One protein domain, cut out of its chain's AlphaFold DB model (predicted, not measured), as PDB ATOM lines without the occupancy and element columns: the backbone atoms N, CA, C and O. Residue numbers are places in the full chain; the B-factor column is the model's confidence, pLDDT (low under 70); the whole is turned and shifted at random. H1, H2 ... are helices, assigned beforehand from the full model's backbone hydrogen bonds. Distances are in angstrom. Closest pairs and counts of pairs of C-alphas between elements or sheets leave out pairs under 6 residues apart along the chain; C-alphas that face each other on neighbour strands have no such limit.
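What this domain is: This is residues 252 to 379 of the 543 residues of an uncharacterized protein of Phlebia centrifuga (UniProt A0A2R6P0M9). Six helices form one compact body: H5 and H6, a helical hairpin crossed at 45 degrees, make the core, with H4 on one side of it and H3 on the opposite side. H1 and H2 make a steeply tilted pair at the end beyond H3, far from H4. The printed part has 128 residues, with six named helices in the order H1 to H6 and no named strand; its class is all helix. It is compact, with a radius of gyration of the C-alphas of 14.2 A and spans of 37 by 36 by 23 A.

How they stand to each other: H1, residues 252 to 265, touches H2, residues 271 to 278, at a steep tilt of 58 degrees, opposite ways; the closest C-alphas, of Ala 260 and Pro 271, are 4.8 A apart. H2 touches H3, residues 286 to 300, at a steep tilt of 59 degrees, with the C-alphas of Phe 278 and Pro 286 closest at 5.4 A. H3 and H4, residues 311 to 325, are apart. H5, residues 335 to 354, touches H3 at a steep tilt of 48 degrees, the same way, closest at the C-alphas of Ala 298 and Ala 351, 4.6 A. Residues 317 to 321 of H4 touch H5 at a steep tilt of 50 degrees, opposite ways, closest at the C-alphas of Val 317 and Gln 346, 6.2 A. The hub is H6, residues 359 to 377, which touches four helices. It forms a helical hairpin with H5, opposite ways, touching its residues 344 to 353; the C-alphas of Cys 352 and Ala 362 are closest at 5.0 A. H6 touches residues 286 to 290 of H3 at a shallow tilt of 30 degrees, closest at the C-alphas of Ser 287 and Leu 376, 5.2 A. It only just touches H1 and H4, each with 3 pairs of C-alphas within 8 A; the closest are Leu 265 and Ala 365 at 5.6 A, and Ser 316 and Ala 363 at 7.0 A. In H1, H2, H3, H4, H5 and H6, every O i to N i+4 pair is within hydrogen-bond range.

Where its parts are: H1 begins at C-alpha 252, (50.600, 21.400, 20.815), and is 20.3 A long. H2 is 10.8 A, H3 20.8 A and H4 20.9 A. H5, the longest helix, starts at C-alpha 335, (27.253, 18.344, 45.301), and measures 28.5 A. H6, 26.5 A, ends at C-alpha 377, (38.721, 18.501, 33.476).

The domain as a whole: The two C-alphas farthest apart, of Trp 252 and Pro 311, are 40.6 A apart. The printed part has no cut and no long link. The mean pLDDT of the printed part is 92.8; residues 302, 304 and 306 to 307 are under 70.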
ATOM      1  N   TRP A 252      50.386  19.978  21.110       88.25
ATOM      2  CA  TRP A 252      50.600  21.400  20.815       88.25
ATOM      3  C   TRP A 252      49.611  21.949  19.786       88.25
ATOM      4  O   TRP A 252      49.180  23.107  19.866       88.25
ATOM      5  N   THR A 253      49.224  21.111  18.829       90.12
ATOM      6  CA  THR A 253      48.205  21.446  17.836       90.12
ATOM      7  C   THR A 253      46.827  21.525  18.490       90.12
ATOM      8  O   THR A 253      46.102  22.476  18.209       90.12
ATOM      9  N   GLN A 254      46.498  20.622  19.424       90.44
ATOM     10  CA  GLN A 254      45.247  20.673  20.200       90.44
ATOM     11  C   GLN A 254      45.129  21.974  21.007       90.44
ATOM     12  O   GLN A 254      44.152  22.705  20.843       90.44
ATOM     13  N   VAL A 255      46.162  22.332  21.787       92.12
ATOM     14  CA  VAL A 255      46.204  23.600  22.550       92.12
ATOM     15  C   VAL A 255      45.997  24.800  21.624       92.12
ATOM     16  O   VAL A 255      45.238  25.720  21.935       92.12
ATOM     17  N   SER A 256      46.657  24.791  20.463       93.81
ATOM     18  CA  SER A 256      46.537  25.870  19.482       93.81
ATOM     19  C   SER A 256      45.129  25.958  18.889       93.81
ATOM     20  O   SER A 256      44.633  27.066  18.687       93.81
ATOM     21  N   SER A 257      44.489  24.809  18.655       93.69
ATOM     22  CA  SER A 257      43.119  24.697  18.144       93.69
ATOM     23  C   SER A 257      42.099  25.219  19.151       93.69
ATOM     24  O   SER A 257      41.282  26.069  18.802       93.69
ATOM     25  N   VAL A 258      42.195  24.794  20.415       95.06
ATOM     26  CA  VAL A 258      41.327  25.282  21.498       95.06
ATOM     27  C   VAL A 258      41.497  26.777  21.705       95.06
ATOM     28  O   VAL A 258      40.515  27.504  21.809       95.06
ATOM     29  N   ALA A 259      42.732  27.275  21.710       96.44
ATOM     30  CA  ALA A 259      42.973  28.705  21.845       96.44
ATOM     31  C   ALA A 259      42.386  29.517  20.677       96.44
ATOM     32  O   ALA A 259      41.881  30.623  20.885       96.44
ATOM     33  N   ALA A 260      42.438  28.979  19.453       96.00
ATOM     34  CA  ALA A 260      41.785  29.588  18.300       96.00
ATOM     35  C   ALA A 260      40.257  29.576  18.454       96.00
ATOM     36  O   ALA A 260      39.628  30.613  18.255       96.00
ATOM     37  N   HIS A 261      39.668  28.459  18.882       95.94
ATOM     38  CA  HIS A 261      38.230  28.349  19.120       95.94
ATOM     39  C   HIS A 261      37.745  29.292  20.234       95.94
ATOM     40  O   HIS A 261      36.823  30.075  20.019       95.94
ATOM     41  N   LEU A 262      38.446  29.358  21.367       96.50
ATOM     42  CA  LEU A 262      38.151  30.309  22.443       96.50
ATOM     43  C   LEU A 262      38.178  31.767  21.975       96.50
ATOM     44  O   LEU A 262      37.370  32.569  22.432       96.50
ATOM     45  N   SER A 263      39.057  32.123  21.033       96.12
ATOM     46  CA  SER A 263      39.067  33.476  20.458       96.12
ATOM     47  C   SER A 263      37.841  33.782  19.591       96.12
ATOM     48  O   SER A 263      37.479  34.946  19.440       96.12
ATOM     49  N   THR A 264      37.187  32.753  19.039       95.62
ATOM     50  CA  THR A 264      35.926  32.917  18.298       95.62
ATOM     51  C   THR A 264      34.744  33.140  19.239       95.62
ATOM     52  O   THR A 264      33.895  33.974  18.941       95.62
ATOM     53  N   LEU A 265      34.741  32.471  20.398       96.12
ATOM     54  CA  LEU A 265      33.724  32.634  21.446       96.12
ATOM     55  C   LEU A 265      33.913  33.924  22.254       96.12
ATOM     56  O   LEU A 265      32.942  34.536  22.691       96.12
ATOM     57  N   LEU A 266      35.163  34.367  22.420       96.56
ATOM     58  CA  LEU A 266      35.543  35.557  23.183       96.56
ATOM     59  C   LEU A 266      36.363  36.523  22.307       96.56
ATOM     60  O   LEU A 266      37.583  36.636  22.486       96.56
ATOM     61  N   PRO A 267      35.718  37.288  21.400       94.06
ATOM     62  CA  PRO A 267      36.407  38.095  20.386       94.06
ATOM     63  C   PRO A 267      37.345  39.173  20.943       94.06
ATOM     64  O   PRO A 267      38.188  39.704  20.220       94.06
ATOM     65  N   LEU A 268      37.225  39.518  22.230       93.88
ATOM     66  CA  LEU A 268      38.109  40.482  22.886       93.88
ATOM     67  C   LEU A 268      39.532  39.967  23.134       93.88
ATOM     68  O   LEU A 268      40.409  40.777  23.455       93.88
ATOM     69  N   ARG A 269      39.791  38.659  23.017       96.50
ATOM     70  CA  ARG A 269      41.110  38.077  23.296       96.50
ATOM     71  C   ARG A 269      41.632  37.283  22.095       96.50
ATOM     72  O   ARG A 269      40.950  36.385  21.615       96.50
ATOM     73  N   PRO A 270      42.859  37.569  21.614       97.25
ATOM     74  CA  PRO A 270      43.444  36.812  20.514       97.25
ATOM     75  C   PRO A 270      43.831  35.390  20.962       97.25
ATOM     76  O   PRO A 270      44.111  35.184  22.144       97.25
ATOM     77  N   PRO A 271      43.977  34.426  20.033       97.38
ATOM     78  CA  PRO A 271      44.411  33.061  20.356       97.38
ATOM     79  C   PRO A 271      45.717  33.005  21.161       97.38
ATOM     80  O   PRO A 271      45.867  32.191  22.068       97.38
ATOM     81  N   SER A 272      46.657  33.911  20.877       97.81
ATOM     82  CA  SER A 272      47.951  33.988  21.565       97.81
ATOM     83  C   SER A 272      47.827  34.257  23.069       97.81
ATOM     84  O   SER A 272      48.682  33.809  23.836       97.81
ATOM     85  N   TYR A 273      46.762  34.941  23.504       98.06
ATOM     86  CA  TYR A 273      46.467  35.154  24.922       98.06
ATOM     87  C   TYR A 273      46.187  33.820  25.620       98.06
ATOM     88  O   TYR A 273      46.833  33.508  26.618       98.06
ATOM     89  N   PHE A 274      45.291  33.006  25.057       97.56
ATOM     90  CA  PHE A 274      44.939  31.701  25.618       97.56
ATOM     91  C   PHE A 274      46.099  30.704  25.523       97.56
ATOM     92  O   PHE A 274      46.384  30.024  26.503       97.56
ATOM     93  N   GLN A 275      46.845  30.680  24.411       96.62
ATOM     94  CA  GLN A 275      48.047  29.838  24.278       96.62
ATOM     95  C   GLN A 275      49.084  30.154  25.361       96.62
ATOM     96  O   GLN A 275      49.571  29.253  26.043       96.62
ATOM     97  N   SER A 276      49.401  31.437  25.567       97.56
ATOM     98  CA  SER A 276      50.340  31.843  26.620       97.56
ATOM     99  C   SER A 276      49.852  31.441  28.011       97.56
ATOM    100  O   SER A 276      50.672  31.203  28.899       97.56
ATOM    101  N   LEU A 277      48.537  31.405  28.210       97.25
ATOM    102  CA  LEU A 277      47.922  31.107  29.491       97.25
ATOM    103  C   LEU A 277      47.907  29.597  29.766       97.25
ATOM    104  O   LEU A 277      48.280  29.189  30.864       97.25
ATOM    105  N   PHE A 278      47.618  28.766  28.761       95.94
ATOM    106  CA  PHE A 278      47.744  27.305  28.853       95.94
ATOM    107  C   PHE A 278      49.189  26.835  29.061       95.94
ATOM    108  O   PHE A 278      49.418  25.808  29.692       95.94
ATOM    109  N   HIS A 279      50.176  27.595  28.585       94.81
ATOM    110  CA  HIS A 279      51.596  27.311  28.821       94.81
ATOM    111  C   HIS A 279      52.155  27.939  30.107       94.81
ATOM    112  O   HIS A 279      53.342  27.780  30.408       94.81
ATOM    113  N   SER A 280      51.341  28.669  30.870       97.00
ATOM    114  CA  SER A 280      51.792  29.307  32.101       97.00
ATOM    115  C   SER A 280      52.000  28.257  33.199       97.00
ATOM    116  O   SER A 280      51.047  27.576  33.574       97.00
ATOM    117  N   PRO A 281      53.193  28.179  33.822       96.81
ATOM    118  CA  PRO A 281      53.464  27.223  34.901       96.81
ATOM    119  C   PRO A 281      52.709  27.549  36.202       96.81
ATOM    120  O   PRO A 281      52.872  26.854  37.201       96.81
ATOM    121  N   LYS A 282      51.926  28.634  36.225       97.44
ATOM    122  CA  LYS A 282      51.120  29.044  37.383       97.44
ATOM    123  C   LYS A 282      49.858  28.201  37.558       97.44
ATOM    124  O   LYS A 282      49.297  28.205  38.648       97.44
ATOM    125  N   HIS A 283      49.401  27.531  36.503       96.75
ATOM    126  CA  HIS A 283      48.173  26.744  36.522       96.75
ATOM    127  C   HIS A 283      48.518  25.258  36.467       96.75
ATOM    128  O   HIS A 283      49.383  24.843  35.700       96.75
ATOM    129  N   SER A 284      47.861  24.464  37.314       95.44
ATOM    130  CA  SER A 284      48.091  23.020  37.414       95.44
ATOM    131  C   SER A 284      47.468  22.230  36.264       95.44
ATOM    132  O   SER A 284      47.975  21.166  35.927       95.44
ATOM    133  N   SER A 285      46.388  22.742  35.670       94.12
ATOM    134  CA  SER A 285      45.689  22.145  34.528       94.12
ATOM    135  C   SER A 285      45.231  23.226  33.537       94.12
ATOM    136  O   SER A 285      45.074  24.393  33.930       94.12
ATOM    137  N   PRO A 286      44.973  22.865  32.264       94.31
ATOM    138  CA  PRO A 286      44.388  23.777  31.283       94.31
ATOM    139  C   PRO A 286      43.026  24.334  31.712       94.31
ATOM    140  O   PRO A 286      42.766  25.515  31.495       94.31
ATOM    141  N   SER A 287      42.187  23.533  32.377       95.94
ATOM    142  CA  SER A 287      40.877  23.971  32.875       95.94
ATOM    143  C   SER A 287      40.993  25.056  33.952       95.94
ATOM    144  O   SER A 287      40.320  26.084  33.878       95.94
ATOM    145  N   VAL A 288      41.919  24.904  34.907       97.00
ATOM    146  CA  VAL A 288      42.228  25.932  35.921       97.00
ATOM    147  C   VAL A 288      42.764  27.203  35.261       97.00
ATOM    148  O   VAL A 288      42.415  28.317  35.664       97.00
ATOM    149  N   ALA A 289      43.586  27.048  34.223       96.94
ATOM    150  CA  ALA A 289      44.066  28.163  33.419       96.94
ATOM    151  C   ALA A 289      42.879  28.901  32.767       96.94
ATOM    152  O   ALA A 289      42.725  30.110  32.960       96.94
ATOM    153  N   LEU A 290      41.976  28.183  32.097       97.44
ATOM    154  CA  LEU A 290      40.803  28.766  31.446       97.44
ATOM    155  C   LEU A 290      39.879  29.489  32.439       97.44
ATOM    156  O   LEU A 290      39.544  30.649  32.202       97.44
ATOM    157  N   ARG A 291      39.562  28.888  33.593       97.81
ATOM    158  CA  ARG A 291      38.785  29.548  34.663       97.81
ATOM    159  C   ARG A 291      39.438  30.850  35.130       97.81
ATOM    160  O   ARG A 291      38.775  31.875  35.266       97.81
ATOM    161  N   SER A 292      40.760  30.857  35.308       97.75
ATOM    162  CA  SER A 292      41.478  32.083  35.683       97.75
ATOM    163  C   SER A 292      41.428  33.160  34.586       97.75
ATOM    164  O   SER A 292      41.294  34.353  34.880       97.75
ATOM    165  N   ALA A 293      41.471  32.749  33.314       97.81
ATOM    166  CA  ALA A 293      41.358  33.645  32.170       97.81
ATOM    167  C   ALA A 293      39.966  34.278  32.092       97.81
ATOM    168  O   ALA A 293      39.862  35.496  31.955       97.81
ATOM    169  N   LEU A 294      38.917  33.465  32.226       97.25
ATOM    170  CA  LEU A 294      37.521  33.898  32.242       97.25
ATOM    171  C   LEU A 294      37.243  34.832  33.429       97.25
ATOM    172  O   LEU A 294      36.673  35.901  33.229       97.25
ATOM    173  N   SER A 295      37.759  34.519  34.624       96.50
ATOM    174  CA  SER A 295      37.701  35.413  35.792       96.50
ATOM    175  C   SER A 295      38.341  36.779  35.507       96.50
ATOM    176  O   SER A 295      37.773  37.827  35.816       96.50
ATOM    177  N   THR A 296      39.501  36.789  34.842       96.12
ATOM    178  CA  THR A 296      40.208  38.024  34.454       96.12
ATOM    179  C   THR A 296      39.426  38.834  33.410       96.12
ATOM    180  O   THR A 296      39.460  40.064  33.415       96.12
ATOM    181  N   ILE A 297      38.716  38.163  32.499       95.75
ATOM    182  CA  ILE A 297      37.872  38.816  31.490       95.75
ATOM    183  C   ILE A 297      36.622  39.412  32.146       95.75
ATOM    184  O   ILE A 297      36.327  40.582  31.908       95.75
ATOM    185  N   ALA A 298      35.948  38.648  33.011       94.56
ATOM    186  CA  ALA A 298      34.767  39.093  33.742       94.56
ATOM    187  C   ALA A 298      35.075  40.302  34.644       94.56
ATOM    188  O   ALA A 298      34.382  41.315  34.587       94.56
ATOM    189  N   THR A 299      36.171  40.249  35.408       93.75
ATOM    190  CA  THR A 299      36.595  41.352  36.297       93.75
ATOM    191  C   THR A 299      37.124  42.576  35.550       93.75
ATOM    192  O   THR A 299      37.001  43.699  36.038       93.75
ATOM    193  N   GLY A 300      37.702  42.391  34.359       92.25
ATOM    194  CA  GLY A 300      38.208  43.492  33.538       92.25
ATOM    195  C   GLY A 300      37.112  44.425  33.011       92.25
ATOM    196  O   GLY A 300      37.408  45.559  32.629       92.25
ATOM    197  N   CYS A 301      35.853  43.985  33.003       87.56
ATOM    198  CA  CYS A 301      34.722  44.804  32.588       87.56
ATOM    199  C   CYS A 301      34.159  45.573  33.795       87.56
ATOM    200  O   CYS A 301      33.204  45.143  34.434       87.56
ATOM    201  N   SER A 302      34.733  46.746  34.100       68.88
ATOM    202  CA  SER A 302      34.350  47.609  35.243       68.88
ATOM    203  C   SER A 302      32.884  48.077  35.270       68.88
ATOM    204  O   SER A 302      32.497  48.816  36.170       68.88
ATOM    205  N   SER A 303      32.073  47.685  34.286       73.94
ATOM    206  CA  SER A 303      30.642  47.980  34.226       73.94
ATOM    207  C   SER A 303      29.800  47.072  35.122       73.94
ATOM    208  O   SER A 303      28.667  47.442  35.424       73.94
ATOM    209  N   MET A 304      30.297  45.896  35.517       68.44
ATOM    210  CA  MET A 304      29.537  44.990  36.374       68.44
ATOM    211  C   MET A 304      30.004  45.118  37.819       68.44
ATOM    212  O   MET A 304      31.181  44.956  38.136       68.44
ATOM    213  N   SER A 305      29.053  45.443  38.698       73.81
ATOM    214  CA  SER A 305      29.240  45.335  40.140       73.81
ATOM    215  C   SER A 305      29.707  43.909  40.457       73.81
ATOM    216  O   SER A 305      29.040  42.963  40.039       73.81
ATOM    217  N   PRO A 306      30.792  43.725  41.228       64.81
ATOM    218  CA  PRO A 306      31.288  42.400  41.611       64.81
ATOM    219  C   PRO A 306      30.303  41.606  42.486       64.81
ATOM    220  O   PRO A 306      30.595  40.476  42.859       64.81
ATOM    221  N   THR A 307      29.155  42.193  42.838       67.69
ATOM    222  CA  THR A 307      28.252  41.689  43.879       67.69
ATOM    223  C   THR A 307      26.847  41.360  43.381       67.69
ATOM    224  O   THR A 307      26.003  40.992  44.191       67.69
ATOM    225  N   GLY A 308      26.559  41.473  42.081       75.19
ATOM    226  CA  GLY A 308      25.228  41.124  41.586       75.19
ATOM    227  C   GLY A 308      25.181  40.910  40.084       75.19
ATOM    228  O   GLY A 308      25.395  41.848  39.317       75.19
ATOM    229  N   LEU A 309      24.857  39.679  39.680       86.12
ATOM    230  CA  LEU A 309      24.320  39.415  38.349       86.12
ATOM    231  C   LEU A 309      23.014  40.203  38.198       86.12
ATOM    232  O   LEU A 309      22.227  40.296  39.143       86.12
ATOM    233  N   SER A 310      22.780  40.774  37.016       91.94
ATOM    234  CA  SER A 310      21.455  41.299  36.681       91.94
ATOM    235  C   SER A 310      20.424  40.172  36.850       91.94
ATOM    236  O   SER A 310      20.753  39.030  36.518       91.94
ATOM    237  N   PRO A 311      19.190  40.434  37.320       92.88
ATOM    238  CA  PRO A 311      18.165  39.390  37.440       92.88
ATOM    239  C   PRO A 311      17.936  38.631  36.121       92.88
ATOM    240  O   PRO A 311      17.716  37.425  36.124       92.88
ATOM    241  N   GLU A 312      18.076  39.310  34.983       93.38
ATOM    242  CA  GLU A 312      17.984  38.703  33.648       93.38
ATOM    243  C   GLU A 312      19.151  37.747  33.345       93.38
ATOM    244  O   GLU A 312      18.982  36.708  32.701       93.38
ATOM    245  N   ASP A 313      20.352  38.088  33.817       93.38
ATOM    246  CA  ASP A 313      21.537  37.250  33.638       93.38
ATOM    247  C   ASP A 313      21.476  36.052  34.595       93.38
ATOM    248  O   ASP A 313      21.833  34.944  34.206       93.38
ATOM    249  N   ALA A 314      20.941  36.239  35.808       94.00
ATOM    250  CA  ALA A 314      20.666  35.154  36.745       94.00
ATOM    251  C   ALA A 314      19.673  34.141  36.152       94.00
ATOM    252  O   ALA A 314      19.934  32.942  36.203       94.00
ATOM    253  N   GLN A 315      18.599  34.606  35.504       95.56
ATOM    254  CA  GLN A 315      17.675  33.722  34.786       95.56
ATOM    255  C   GLN A 315      18.395  32.909  33.702       95.56
ATOM    256  O   GLN A 315      18.172  31.709  33.579       95.56
ATOM    257  N   SER A 316      19.302  33.545  32.954       95.38
ATOM    258  CA  SER A 316      20.088  32.866  31.916       95.38
ATOM    259  C   SER A 316      21.010  31.792  32.507       95.38
ATOM    260  O   SER A 316      21.128  30.714  31.932       95.38
ATOM    261  N   VAL A 317      21.620  32.054  33.670       96.31
ATOM    262  CA  VAL A 317      22.427  31.067  34.413       96.31
ATOM    263  C   VAL A 317      21.588  29.847  34.786       96.31
ATOM    264  O   VAL A 317      22.031  28.728  34.541       96.31
ATOM    265  N   PHE A 318      20.381  30.045  35.325       96.44
ATOM    266  CA  PHE A 318      19.491  28.933  35.675       96.44
ATOM    267  C   PHE A 318      19.030  28.155  34.444       96.44
ATOM    268  O   PHE A 318      19.123  26.937  34.437       96.44
ATOM    269  N   SER A 319      18.652  28.835  33.358       96.69
ATOM    270  CA  SER A 319      18.279  28.152  32.112       96.69
ATOM    271  C   SER A 319      19.427  27.321  31.531       96.69
ATOM    272  O   SER A 319      19.207  26.202  31.081       96.69
ATOM    273  N   ILE A 320      20.663  27.832  31.564       96.62
ATOM    274  CA  ILE A 320      21.850  27.071  31.145       96.62
ATOM    275  C   ILE A 320      22.075  25.868  32.066       96.62
ATOM    276  O   ILE A 320      22.368  24.774  31.586       96.62
ATOM    277  N   PHE A 321      21.930  26.058  33.377       96.31
ATOM    278  CA  PHE A 321      22.075  24.987  34.357       96.31
ATOM    279  C   PHE A 321      21.039  23.875  34.146       96.31
ATOM    280  O   PHE A 321      21.411  22.703  34.141       96.31
ATOM    281  N   ASP A 322      19.779  24.222  33.892       96.06
ATOM    282  CA  ASP A 322      18.704  23.264  33.612       96.06
ATOM    283  C   ASP A 322      18.970  22.484  32.317       96.06
ATOM    284  O   ASP A 322      18.825  21.263  32.284       96.06
ATOM    285  N   ILE A 323      19.438  23.158  31.258       95.81
ATOM    286  CA  ILE A 323      19.809  22.502  29.993       95.81
ATOM    287  C   ILE A 323      20.939  21.488  30.211       95.81
ATOM    288  O   ILE A 323      20.866  20.374  29.700       95.81
ATOM    289  N   ILE A 324      21.974  21.859  30.970       94.62
ATOM    290  CA  ILE A 324      23.117  20.975  31.237       94.62
ATOM    291  C   ILE A 324      22.686  19.805  32.124       94.62
ATOM    292  O   ILE A 324      23.007  18.660  31.838       94.62
ATOM    293  N   THR A 325      21.928  20.060  33.187       92.94
ATOM    294  CA  THR A 325      21.489  19.001  34.108       92.94
ATOM    295  C   THR A 325      20.428  18.070  33.519       92.94
ATOM    296  O   THR A 325      20.240  16.975  34.042       92.94
ATOM    297  N   SER A 326      19.787  18.455  32.411       94.25
ATOM    298  CA  SER A 326      18.885  17.580  31.650       94.25
ATOM    299  C   SER A 326      19.615  16.471  30.879       94.25
ATOM    300  O   SER A 326      18.974  15.512  30.453       94.25
ATOM    301  N   ASP A 327      20.932  16.579  30.680       92.81
ATOM    302  CA  ASP A 327      21.735  15.523  30.063       92.81
ATOM    303  C   ASP A 327      22.015  14.402  31.083       92.81
ATOM    304  O   ASP A 327      22.671  14.600  32.108       92.81
ATOM    305  N   GLU A 328      21.523  13.195  30.788       88.31
ATOM    306  CA  GLU A 328      21.617  12.015  31.657       88.31
ATOM    307  C   GLU A 328      23.072  11.639  31.988       88.31
ATOM    308  O   GLU A 328      23.361  11.116  33.068       88.31
ATOM    309  N   SER A 329      24.023  12.001  31.116       84.88
ATOM    310  CA  SER A 329      25.458  11.800  31.353       84.88
ATOM    311  C   SER A 329      26.015  12.629  32.524       84.88
ATOM    312  O   SER A 329      27.160  12.424  32.942       84.88
ATOM    313  N   ILE A 330      25.238  13.592  33.033       78.94
ATOM    314  CA  ILE A 330      25.621  14.595  34.044       78.94
ATOM    315  C   ILE A 330      24.918  14.334  35.387       78.94
ATOM    316  O   ILE A 330      25.270  14.919  36.408       78.94
ATOM    317  N   LEU A 331      23.974  13.394  35.445       80.44
ATOM    318  CA  LEU A 331      23.234  13.091  36.671       80.44
ATOM    319  C   LEU A 331      24.068  12.583  37.864       80.44
ATOM    320  O   LEU A 331      23.704  12.926  38.987       80.44
ATOM    321  N   PRO A 332      25.178  11.825  37.717       85.38
ATOM    322  CA  PRO A 332      25.920  11.338  38.883       85.38
ATOM    323  C   PRO A 332      26.864  12.391  39.504       85.38
ATOM    324  O   PRO A 332      27.818  12.020  40.191       85.38
ATOM    325  N   LEU A 333      26.646  13.690  39.255       87.50
ATOM    326  CA  LEU A 333      27.493  14.759  39.790       87.50
ATOM    327  C   LEU A 333      27.377  14.862  41.315       87.50
ATOM    328  O   LEU A 333      26.284  14.899  41.880       87.50
ATOM    329  N   THR A 334      28.525  14.963  41.985       91.12
ATOM    330  CA  THR A 334      28.559  15.239  43.425       91.12
ATOM    331  C   THR A 334      28.097  16.672  43.706       91.12
ATOM    332  O   THR A 334      28.183  17.542  42.838       91.12
ATOM    333  N   ASP A 335      27.646  16.972  44.931       90.75
ATOM    334  CA  ASP A 335      27.253  18.344  45.301       90.75
ATOM    335  C   ASP A 335      28.379  19.367  45.084       90.75
ATOM    336  O   ASP A 335      28.125  20.510  44.701       90.75
ATOM    337  N   ILE A 336      29.632  18.940  45.274       89.88
ATOM    338  CA  ILE A 336      30.825  19.761  45.044       89.88
ATOM    339  C   ILE A 336      30.964  20.081  43.552       89.88
ATOM    340  O   ILE A 336      31.171  21.240  43.187       89.88
ATOM    341  N   ASP A 337      30.795  19.080  42.686       91.75
ATOM    342  CA  ASP A 337      30.860  19.267  41.233       91.75
ATOM    343  C   ASP A 337      29.701  20.133  40.735       91.75
ATOM    344  O   ASP A 337      29.886  20.976  39.860       91.75
ATOM    345  N   ARG A 338      28.514  19.994  41.338       93.62
ATOM    346  CA  ARG A 338      27.342  20.822  41.031       93.62
ATOM    347  C   ARG A 338      27.572  22.291  41.394       93.62
ATOM    348  O   ARG A 338      27.230  23.179  40.613       93.62
ATOM    349  N   GLN A 339      28.186  22.559  42.547       95.06
ATOM    350  CA  GLN A 339      28.560  23.916  42.947       95.06
ATOM    351  C   GLN A 339      29.636  24.502  42.022       95.06
ATOM    352  O   GLN A 339      29.541  25.667  41.623       95.06
ATOM    353  N   GLN A 340      30.637  23.700  41.648       95.19
ATOM    354  CA  GLN A 340      31.678  24.105  40.703       95.19
ATOM    355  C   GLN A 340      31.086  24.415  39.322       95.19
ATOM    356  O   GLN A 340      31.406  25.454  38.746       95.19
ATOM    357  N   LEU A 341      30.173  23.573  38.832       95.75
ATOM    358  CA  LEU A 341      29.455  23.776  37.576       95.75
ATOM    359  C   LEU A 341      28.669  25.090  37.591       95.75
ATOM    360  O   LEU A 341      28.779  25.878  36.656       95.75
ATOM    361  N   MET A 342      27.934  25.374  38.671       96.12
ATOM    362  CA  MET A 342      27.216  26.644  38.821       96.12
ATOM    363  C   MET A 342      28.172  27.848  38.784       96.12
ATOM    364  O   MET A 342      27.908  28.833  38.093       96.12
ATOM    365  N   SER A 343      29.313  27.761  39.478       96.31
ATOM    366  CA  SER A 343      30.349  28.799  39.430       96.31
ATOM    367  C   SER A 343      30.911  28.979  38.018       96.31
ATOM    368  O   SER A 343      31.138  30.110  37.589       96.31
ATOM    369  N   ASP A 344      31.149  27.886  37.294       97.44
ATOM    370  CA  ASP A 344      31.692  27.925  35.940       97.44
ATOM    371  C   ASP A 344      30.680  28.517  34.950       97.44
ATOM    372  O   ASP A 344      31.078  29.306  34.090       97.44
ATOM    373  N   ILE A 345      29.378  28.229  35.105       97.31
ATOM    374  CA  ILE A 345      28.304  28.820  34.286       97.31
ATOM    375  C   ILE A 345      28.285  30.335  34.458       97.31
ATOM    376  O   ILE A 345      28.326  31.075  33.472       97.31
ATOM    377  N   GLN A 346      28.269  30.807  35.707       96.25
ATOM    378  CA  GLN A 346      28.280  32.239  36.004       96.25
ATOM    379  C   GLN A 346      29.511  32.918  35.396       96.25
ATOM    380  O   GLN A 346      29.415  33.970  34.764       96.25
ATOM    381  N   LEU A 347      30.674  32.295  35.556       96.12
ATOM    382  CA  LEU A 347      31.950  32.823  35.099       96.12
ATOM    383  C   LEU A 347      32.058  32.855  33.565       96.12
ATOM    384  O   LEU A 347      32.519  33.857  33.010       96.12
ATOM    385  N   ALA A 348      31.604  31.804  32.877       97.19
ATOM    386  CA  ALA A 348      31.558  31.735  31.418       97.19
ATOM    387  C   ALA A 348      30.573  32.763  30.843       97.19
ATOM    388  O   ALA A 348      30.944  33.523  29.946       97.19
ATOM    389  N   LEU A 349      29.362  32.858  31.403       96.44
ATOM    390  CA  LEU A 349      28.360  33.831  30.972       96.44
ATOM    391  C   LEU A 349      28.860  35.269  31.159       96.44
ATOM    392  O   LEU A 349      28.796  36.065  30.221       96.44
ATOM    393  N   MET A 350      29.423  35.603  32.325       95.56
ATOM    394  CA  MET A 350      29.987  36.937  32.569       95.56
ATOM    395  C   MET A 350      31.141  37.262  31.618       95.56
ATOM    396  O   MET A 350      31.236  38.390  31.130       95.56
ATOM    397  N   ALA A 351      32.014  36.295  31.325       96.06
ATOM    398  CA  ALA A 351      33.104  36.492  30.376       96.06
ATOM    399  C   ALA A 351      32.589  36.734  28.946       96.06
ATOM    400  O   ALA A 351      33.115  37.614  28.262       96.06
ATOM    401  N   CYS A 352      31.545  36.019  28.513       96.31
ATOM    402  CA  CYS A 352      30.896  36.228  27.216       96.31
ATOM    403  C   CYS A 352      30.179  37.585  27.138       96.31
ATOM    404  O   CYS A 352      30.378  38.338  26.186       96.31
ATOM    405  N   LEU A 353      29.417  37.967  28.167       94.69
ATOM    406  CA  LEU A 353      28.773  39.285  28.229       94.69
ATOM    407  C   LEU A 353      29.814  40.419  28.208       94.69
ATOM    408  O   LEU A 353      29.669  41.393  27.463       94.69
ATOM    409  N   ALA A 354      30.924  40.260  28.936       94.75
ATOM    410  CA  ALA A 354      32.068  41.170  28.867       94.75
ATOM    411  C   ALA A 354      32.718  41.193  27.472       94.75
ATOM    412  O   ALA A 354      33.270  42.223  27.068       94.75
ATOM    413  N   ALA A 355      32.612  40.098  26.711       94.31
ATOM    414  CA  ALA A 355      33.088  39.986  25.338       94.31
ATOM    415  C   ALA A 355      32.240  40.778  24.305       94.31
ATOM    416  O   ALA A 355      32.528  40.732  23.106       94.31
ATOM    417  N   LYS A 356      31.229  41.542  24.757       83.25
ATOM    418  CA  LYS A 356      30.290  42.335  23.936       83.25
ATOM    419  C   LYS A 356      29.479  41.511  22.929       83.25
ATOM    420  O   LYS A 356      29.058  42.041  21.899       83.25
ATOM    421  N   SER A 357      29.242  40.234  23.205       79.75
ATOM    422  CA  SER A 357      28.268  39.453  22.445       79.75
ATOM    423  C   SER A 357      26.841  39.882  22.806       79.75
ATOM    424  O   SER A 357      26.576  40.299  23.934       79.75
ATOM    425  N   SER A 358      25.904  39.755  21.859       92.88
ATOM    426  CA  SER A 358      24.466  39.771  22.181       92.88
ATOM    427  C   SER A 358      24.183  38.763  23.299       92.88
ATOM    428  O   SER A 358      24.857  37.736  23.357       92.88
ATOM    429  N   ARG A 359      23.195  39.011  24.163       91.44
ATOM    430  CA  ARG A 359      22.870  38.111  25.283       91.44
ATOM    431  C   ARG A 359      22.590  36.675  24.814       91.44
ATOM    432  O   ARG A 359      23.118  35.735  25.393       91.44
ATOM    433  N   GLU A 360      21.859  36.507  23.715       92.69
ATOM    434  CA  GLU A 360      21.587  35.187  23.116       92.69
ATOM    435  C   GLU A 360      22.870  34.502  22.611       92.69
ATOM    436  O   GLU A 360      23.099  33.309  22.818       92.69
ATOM    437  N   SER A 361      23.762  35.284  21.997       95.44
ATOM    438  CA  SER A 361      25.078  34.804  21.564       95.44
ATOM    439  C   SER A 361      25.996  34.499  22.752       95.44
ATOM    440  O   SER A 361      26.849  33.627  22.641       95.44
ATOM    441  N   ALA A 362      25.828  35.193  23.881       95.69
ATOM    442  CA  ALA A 362      26.590  34.958  25.100       95.69
ATOM    443  C   ALA A 362      26.180  33.638  25.759       95.69
ATOM    444  O   ALA A 362      27.051  32.881  26.177       95.69
ATOM    445  N   ALA A 363      24.875  33.352  25.806       95.94
ATOM    446  CA  ALA A 363      24.343  32.109  26.353       95.94
ATOM    447  C   ALA A 363      24.827  30.890  25.548       95.94
ATOM    448  O   ALA A 363      25.403  29.964  26.120       95.94
ATOM    449  N   SER A 364      24.704  30.931  24.218       95.81
ATOM    450  CA  SER A 364      25.222  29.871  23.333       95.81
ATOM    451  C   SER A 364      26.741  29.693  23.449       95.81
ATOM    452  O   SER A 364      27.207  28.581  23.683       95.81
ATOM    453  N   ALA A 365      27.517  30.782  23.403       96.50
ATOM    454  CA  ALA A 365      28.969  30.706  23.581       96.50
ATOM    455  C   ALA A 365      29.370  30.186  24.974       96.50
ATOM    456  O   ALA A 365      30.368  29.481  25.106       96.50
ATOM    457  N   SER A 366      28.602  30.507  26.023       96.81
ATOM    458  CA  SER A 366      28.875  30.009  27.375       96.81
ATOM    459  C   SER A 366      28.660  28.499  27.499       96.81
ATOM    460  O   SER A 366      29.471  27.845  28.148       96.81
ATOM    461  N   LEU A 367      27.658  27.928  26.816       96.62
ATOM    462  CA  LEU A 367      27.462  26.475  26.738       96.62
ATOM    463  C   LEU A 367      28.659  25.777  26.080       96.62
ATOM    464  O   LEU A 367      29.153  24.782  26.608       96.62
ATOM    465  N   GLU A 368      29.179  26.332  24.981       95.94
ATOM    466  CA  GLU A 368      30.376  25.797  24.312       95.94
ATOM    467  C   GLU A 368      31.621  25.871  25.215       95.94
ATOM    468  O   GLU A 368      32.389  24.912  25.304       95.94
ATOM    469  N   ILE A 369      31.802  26.974  25.953       97.12
ATOM    470  CA  ILE A 369      32.897  27.112  26.929       97.12
ATOM    471  C   ILE A 369      32.765  26.093  28.069       97.12
ATOM    472  O   ILE A 369      33.779  25.578  28.538       97.12
ATOM    473  N   LEU A 370      31.547  25.799  28.527       96.50
ATOM    474  CA  LEU A 370      31.300  24.828  29.597       96.50
ATOM    475  C   LEU A 370      31.570  23.395  29.151       96.50
ATOM    476  O   LEU A 370      32.215  22.647  29.885       96.50
ATOM    477  N   ALA A 371      31.146  23.038  27.936       94.19
ATOM    478  CA  ALA A 371      31.493  21.758  27.326       94.19
ATOM    479  C   ALA A 371      33.020  21.594  27.255       94.19
ATOM    480  O   ALA A 371      33.560  20.596  27.732       94.19
ATOM    481  N   LEU A 372      33.725  22.632  26.793       95.31
ATOM    482  CA  LEU A 372      35.186  22.648  26.754       95.31
ATOM    483  C   LEU A 372      35.818  22.550  28.154       95.31
ATOM    484  O   LEU A 372      36.788  21.821  28.332       95.31
ATOM    485  N   LEU A 373      35.310  23.269  29.162       95.88
ATOM    486  CA  LEU A 373      35.824  23.175  30.536       95.88
ATOM    487  C   LEU A 373      35.710  21.748  31.078       95.88
ATOM    488  O   LEU A 373      36.664  21.263  31.688       95.88
ATOM    489  N   ARG A 374      34.591  21.072  30.796       93.31
ATOM    490  CA  ARG A 374      34.364  19.677  31.177       93.31
ATOM    491  C   ARG A 374      35.328  18.733  30.460       93.31
ATOM    492  O   ARG A 374      35.948  17.904  31.119       93.31
ATOM    493  N   GLU A 375      35.514  18.896  29.150       92.94
ATOM    494  CA  GLU A 375      36.509  18.132  28.377       92.94
ATOM    495  C   GLU A 375      37.938  18.333  28.907       92.94
ATOM    496  O   GLU A 375      38.737  17.402  28.939       92.94
ATOM    497  N   LEU A 376      38.276  19.541  29.365       93.25
ATOM    498  CA  LEU A 376      39.592  19.827  29.937       93.25
ATOM    499  C   LEU A 376      39.766  19.281  31.367       93.25
ATOM    500  O   LEU A 376      40.906  19.096  31.800       93.25
ATOM    501  N   ASP A 377      38.681  19.045  32.111       93.25
ATOM    502  CA  ASP A 377      38.721  18.501  33.476       93.25
ATOM    503  C   ASP A 377      38.839  16.974  33.522       93.25
ATOM    504  O   ASP A 377      39.435  16.444  34.466       93.25
ATOM    505  N   THR A 378      38.345  16.253  32.508       89.44
ATOM    506  CA  THR A 378      38.474  14.784  32.455       89.44
ATOM    507  C   THR A 378      39.935  14.328  32.368       89.44
ATOM    508  O   THR A 378      40.225  13.162  32.631       89.44
ATOM    509  N   ASN A 379      40.879  15.238  32.077       75.94
ATOM    510  CA  ASN A 379      42.314  14.978  31.888       75.94
ATOM    511  C   ASN A 379      42.614  13.868  30.863       75.94
ATOM    512  O   ASN A 379      43.759  13.416  30.757       75.94
TER     513      ASN A 379